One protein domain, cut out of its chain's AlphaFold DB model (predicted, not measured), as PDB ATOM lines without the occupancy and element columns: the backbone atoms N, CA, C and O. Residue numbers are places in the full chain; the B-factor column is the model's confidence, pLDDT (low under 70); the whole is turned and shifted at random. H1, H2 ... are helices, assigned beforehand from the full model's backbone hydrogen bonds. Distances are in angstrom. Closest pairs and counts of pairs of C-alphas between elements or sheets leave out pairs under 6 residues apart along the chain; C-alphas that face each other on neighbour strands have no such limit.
ATOM      1  N   GLN A  66      34.181  82.173 227.038       81.88
ATOM      2  CA  GLN A  66      34.393  83.561 227.435       81.88
ATOM      3  C   GLN A  66      35.884  83.833 227.574       81.88
ATOM      4  O   GLN A  66      36.552  83.137 228.344       81.88
ATOM      5  N   PRO A  67      36.411  84.803 226.806       74.62
ATOM      6  CA  PRO A  67      37.777  85.250 226.990       74.62
ATOM      7  C   PRO A  67      37.914  85.924 228.358       74.62
ATOM      8  O   PRO A  67      36.943  86.459 228.894       74.62
ATOM      9  N   ALA A  68      39.128  85.894 228.900       73.88
ATOM     10  CA  ALA A  68      39.495  86.617 230.108       73.88
ATOM     11  C   ALA A  68      39.378  88.131 229.875       73.88
ATOM     12  O   ALA A  68      40.328  88.791 229.456       73.88
ATOM     13  N   GLU A  69      38.194  88.688 230.110       65.19
ATOM     14  CA  GLU A  69      37.930  90.116 229.995       65.19
ATOM     15  C   GLU A  69      37.640  90.660 231.401       65.19
ATOM     16  O   GLU A  69      36.894  90.062 232.180       65.19
ATOM     17  N   ASN A  70      38.276  91.778 231.766       55.88
ATOM     18  CA  ASN A  70      38.099  92.437 233.069       55.88
ATOM     19  C   ASN A  70      38.630  91.649 234.296       55.88
ATOM     20  O   ASN A  70      37.972  91.566 235.327       55.88
ATOM     21  N   GLY A  71      39.824  91.052 234.197       63.44
ATOM     22  CA  GLY A  71      40.497  90.414 235.345       63.44
ATOM     23  C   GLY A  71      39.899  89.076 235.794       63.44
ATOM     24  O   GLY A  71      40.308  88.534 236.818       63.44
ATOM     25  N   SER A  72      38.951  88.534 235.028       63.66
ATOM     26  CA  SER A  72      38.428  87.182 235.210       63.66
ATOM     27  C   SER A  72      39.223  86.186 234.364       63.66
ATOM     28  O   SER A  72      39.696  86.530 233.282       63.66
ATOM     29  N   ALA A  73      39.421  84.967 234.874       70.44
ATOM     30  CA  ALA A  73      40.059  83.895 234.112       70.44
ATOM     31  C   ALA A  73      39.182  83.505 232.913       70.44
ATOM     32  O   ALA A  73      37.982  83.761 232.911       70.44
ATOM     33  N   GLU A  74      39.761  82.885 231.887       76.06
ATOM     34  CA  GLU A  74      38.978  82.359 230.766       76.06
ATOM     35  C   GLU A  74      38.004  81.289 231.293       76.06
ATOM     36  O   GLU A  74      38.399  80.493 232.132       76.06
ATOM     37  N   PHE A  75      36.740  81.246 230.860       78.44
ATOM     38  CA  PHE A  75      35.800  80.209 231.327       78.44
ATOM     39  C   PHE A  75      34.758  79.816 230.272       78.44
ATOM     40  O   PHE A  75      34.515  80.522 229.293       78.44
ATOM     41  N   CYS A  76      34.104  78.668 230.464       80.44
ATOM     42  CA  CYS A  76      32.992  78.224 229.619       80.44
ATOM     43  C   CYS A  76      31.645  78.747 230.152       80.44
ATOM     44  O   CYS A  76      31.315  78.569 231.322       80.44
ATOM     45  N   THR A  77      30.818  79.346 229.290       80.00
ATOM     46  CA  THR A  77      29.466  79.838 229.648       80.00
ATOM     47  C   THR A  77      28.387  78.768 229.677       80.00
ATOM     48  O   THR A  77      27.253  79.061 230.060       80.00
ATOM     49  N   HIS A  78      28.701  77.532 229.282       82.25
ATOM     50  CA  HIS A  78      27.729  76.452 229.347       82.25
ATOM     51  C   HIS A  78      27.332  76.208 230.806       82.25
ATOM     52  O   HIS A  78      28.195  75.960 231.645       82.25
ATOM     53  N   ARG A  79      26.032  76.276 231.113       77.31
ATOM     54  CA  ARG A  79      25.516  76.210 232.494       77.31
ATOM     55  C   ARG A  79      25.940  74.946 233.232       77.31
ATOM     56  O   ARG A  79      26.102  75.006 234.441       77.31
ATOM     57  N   GLU A  80      26.146  73.850 232.508       75.38
ATOM     58  CA  GLU A  80      26.573  72.583 233.106       75.38
ATOM     59  C   GLU A  80      28.083  72.486 233.306       75.38
ATOM     60  O   GLU A  80      28.515  71.723 234.148       75.38
ATOM     61  N   VAL A  81      28.888  73.283 232.594       72.81
ATOM     62  CA  VAL A  81      30.359  73.291 232.736       72.81
ATOM     63  C   VAL A  81      30.813  74.406 233.683       72.81
ATOM     64  O   VAL A  81      31.791  74.256 234.408       72.81
ATOM     65  N   LYS A  82      30.064  75.514 233.738       73.81
ATOM     66  CA  LYS A  82      30.318  76.675 234.599       73.81
ATOM     67  C   LYS A  82      30.558  76.338 236.086       73.81
ATOM     68  O   LYS A  82      31.489  76.914 236.641       73.81
ATOM     69  N   PRO A  83      29.782  75.458 236.756       70.88
ATOM     70  CA  PRO A  83      30.021  75.140 238.168       70.88
ATOM     71  C   PRO A  83      31.301  74.328 238.404       70.88
ATOM     72  O   PRO A  83      31.855  74.406 239.493       70.88
ATOM     73  N   TYR A  84      31.784  73.594 237.401       65.88
ATOM     74  CA  TYR A  84      32.984  72.763 237.515       65.88
ATOM     75  C   TYR A  84      34.270  73.498 237.120       65.88
ATOM     76  O   TYR A  84      35.316  73.300 237.726       65.88
ATOM     77  N   ALA A  85      34.178  74.375 236.121       67.06
ATOM     78  CA  ALA A  85      35.264  75.251 235.692       67.06
ATOM     79  C   ALA A  85      35.468  76.456 236.629       67.06
ATOM     80  O   ALA A  85      36.554  77.029 236.686       67.06
ATOM     81  N   GLY A  86      34.417  76.874 237.341       62.44
ATOM     82  CA  GLY A  86      34.416  78.102 238.131       62.44
ATOM     83  C   GLY A  86      34.716  79.363 237.302       62.44
ATOM     84  O   GLY A  86      34.869  79.333 236.084       62.44
ATOM     85  N   THR A  87      34.790  80.510 237.979       62.75
ATOM     86  CA  THR A  87      35.331  81.773 237.425       62.75
ATOM     87  C   THR A  87      36.752  82.067 237.920       62.75
ATOM     88  O   THR A  87      37.349  83.060 237.513       62.75
ATOM     89  N   ALA A  88      37.284  81.225 238.815       59.00
ATOM     90  CA  ALA A  88      38.560  81.417 239.513       59.00
ATOM     91  C   ALA A  88      39.560  80.254 239.324       59.00
ATOM     92  O   ALA A  88      40.654  80.309 239.875       59.00
ATOM     93  N   GLY A  89      39.205  79.207 238.570       58.84
ATOM     94  CA  GLY A  89      40.006  77.981 238.469       58.84
ATOM     95  C   GLY A  89      39.670  77.149 237.236       58.84
ATOM     96  O   GLY A  89      39.463  75.945 237.342       58.84
ATOM     97  N   PHE A  90      39.568  77.806 236.081       64.25
ATOM     98  CA  PHE A  90      39.288  77.126 234.825       64.25
ATOM     99  C   PHE A  90      40.477  76.272 234.394       64.25
ATOM    100  O   PHE A  90      41.563  76.791 234.144       64.25
ATOM    101  N   ASP A  91      40.227  74.972 234.258       71.19
ATOM    102  CA  ASP A  91      41.153  74.032 233.643       71.19
ATOM    103  C   ASP A  91      40.661  73.671 232.233       71.19
ATOM    104  O   ASP A  91      39.660  72.967 232.040       71.19
ATOM    105  N   ALA A  92      41.339  74.226 231.226       69.50
ATOM    106  CA  ALA A  92      40.991  74.018 229.824       69.50
ATOM    107  C   ALA A  92      41.222  72.571 229.367       69.50
ATOM    108  O   ALA A  92      40.601  72.137 228.395       69.50
ATOM    109  N   GLU A  93      42.113  71.841 230.038       64.44
ATOM    110  CA  GLU A  93      42.550  70.496 229.668       64.44
ATOM    111  C   GLU A  93      41.739  69.390 230.344       64.44
ATOM    112  O   GLU A  93      41.648  68.300 229.799       64.44
ATOM    113  N   ALA A  94      41.077  69.654 231.464       67.69
ATOM    114  CA  ALA A  94      40.164  68.708 232.092       67.69
ATOM    115  C   ALA A  94      38.766  68.794 231.466       67.69
ATOM    116  O   ALA A  94      38.141  67.777 231.173       67.69
ATOM    117  N   TRP A  95      38.273  70.013 231.213       71.19
ATOM    118  CA  TRP A  95      36.859  70.213 230.878       71.19
ATOM    119  C   TRP A  95      36.566  70.319 229.385       71.19
ATOM    120  O   TRP A  95      35.579  69.761 228.919       71.19
ATOM    121  N   CYS A  96      37.368  71.046 228.603       76.31
ATOM    122  CA  CYS A  96      37.084  71.217 227.173       76.31
ATOM    123  C   CYS A  96      37.422  70.026 226.263       76.31
ATOM    124  O   CYS A  96      36.755  69.916 225.230       76.31
ATOM    125  N   PRO A  97      38.382  69.126 226.558       71.06
ATOM    126  CA  PRO A  97      38.542  67.935 225.734       71.06
ATOM    127  C   PRO A  97      37.428  66.908 225.947       71.06
ATOM    128  O   PRO A  97      37.133  66.207 224.980       71.06
ATOM    129  N   ASP A  98      36.790  66.881 227.124       68.94
ATOM    130  CA  ASP A  98      35.656  65.996 227.451       68.94
ATOM    131  C   ASP A  98      34.281  66.694 227.347       68.94
ATOM    132  O   ASP A  98      33.229  66.100 227.565       68.94
ATOM    133  N   CYS A  99      34.244  67.981 226.982       76.31
ATOM    134  CA  CYS A  99      32.993  68.727 226.889       76.31
ATOM    135  C   CYS A  99      32.089  68.151 225.787       76.31
ATOM    136  O   CYS A  99      32.251  68.460 224.603       76.31
ATOM    137  N   GLN A 100      31.061  67.399 226.193       75.31
ATOM    138  CA  GLN A 100      30.010  66.860 225.319       75.31
ATOM    139  C   GLN A 100      29.284  67.954 224.513       75.31
ATOM    140  O   GLN A 100      28.698  67.710 223.457       75.31
ATOM    141  N   TYR A 101      29.354  69.195 224.997       77.31
ATOM    142  CA  TYR A 101      28.786  70.377 224.368       77.31
ATOM    143  C   TYR A 101      29.841  71.185 223.615       77.31
ATOM    144  O   TYR A 101      29.674  72.381 223.451       77.31
ATOM    145  N   TYR A 102      30.943  70.609 223.149       81.12
ATOM    146  CA  TYR A 102      31.878  71.357 222.317       81.12
ATOM    147  C   TYR A 102      31.293  71.582 220.909       81.12
ATOM    148  O   TYR A 102      31.172  70.662 220.102       81.12
ATOM    149  N   LYS A 103      30.921  72.831 220.587       84.62
ATOM    150  CA  LYS A 103      30.527  73.241 219.225       84.62
ATOM    151  C   LYS A 103      31.486  74.296 218.706       84.62
ATOM    152  O   LYS A 103      31.642  75.340 219.339       84.62
ATOM    153  N   LEU A 104      32.070  74.053 217.533       84.12
ATOM    154  CA  LEU A 104      32.953  75.018 216.882       84.12
ATOM    155  C   LEU A 104      32.178  76.296 216.534       84.12
ATOM    156  O   LEU A 104      31.086  76.247 215.953       84.12
ATOM    157  N   ARG A 105      32.760  77.456 216.853       79.19
ATOM    158  CA  ARG A 105      32.310  78.742 216.320       79.19
ATOM    159  C   ARG A 105      32.438  78.665 214.808       79.19
ATOM    160  O   ARG A 105      33.529  78.513 214.269       79.19
ATOM    161  N   ARG A 106      31.305  78.779 214.116       77.62
ATOM    162  CA  ARG A 106      31.317  79.029 212.675       77.62
ATOM    163  C   ARG A 106      32.078  80.334 212.467       77.62
ATOM    164  O   ARG A 106      31.709  81.342 213.074       77.62
ATOM    165  N   THR A 107      33.137  80.303 211.665       69.75
ATOM    166  CA  THR A 107      33.900  81.501 211.318       69.75
ATOM    167  C   THR A 107      32.921  82.552 210.803       69.75
ATOM    168  O   THR A 107      32.121  82.221 209.920       69.75
TER     169      THR A 107
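This is residues 66 to 107 of the 119 residues of an uncharacterized protein of Acidobacteria bacterium (UniProt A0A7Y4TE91). This domain has little regular structure: it is an arch of loops, with two single-turn helices, H1 then H2, across its top, a loop of residues 66 to 77 that folds back near Asn 70 as one leg, and residues 100 to 107 as the other. The printed part has 42 residues, 8 of them in named elements; the class is all helix, with no named strand. It is compact, with a radius of gyration of the C-alphas of 10.4 A, and spans 26 by 24 by 18 A.

Start at C-alpha 66, (34.393, 83.561, 227.435); residues 66 to 81 hold no named element. Find H1, residues 82 to 85, from C-alpha 82 at (30.318, 76.675, 234.599), 5.3 A long. H2, residues 92 to 95, is 5.7 A long and ends at C-alpha 95, (36.859, 70.213, 230.878).

Look at Ala 85 and Trp 95, the closest C-alphas of H1 and H2, 7.1 A apart: the helices are close but not clearly touching. Both are too short for an O i to N i+4 pair; in each, the one O i to N i+3 pair is not within range.

The C-alphas farthest apart, Ala 88 and Thr 107, are 28.6 A apart. The printed part has no cut, and the H1 to H2 link is short. Mean pLDDT of the printed part is 72.0; 16 residues are under 70, among them 84 to 90.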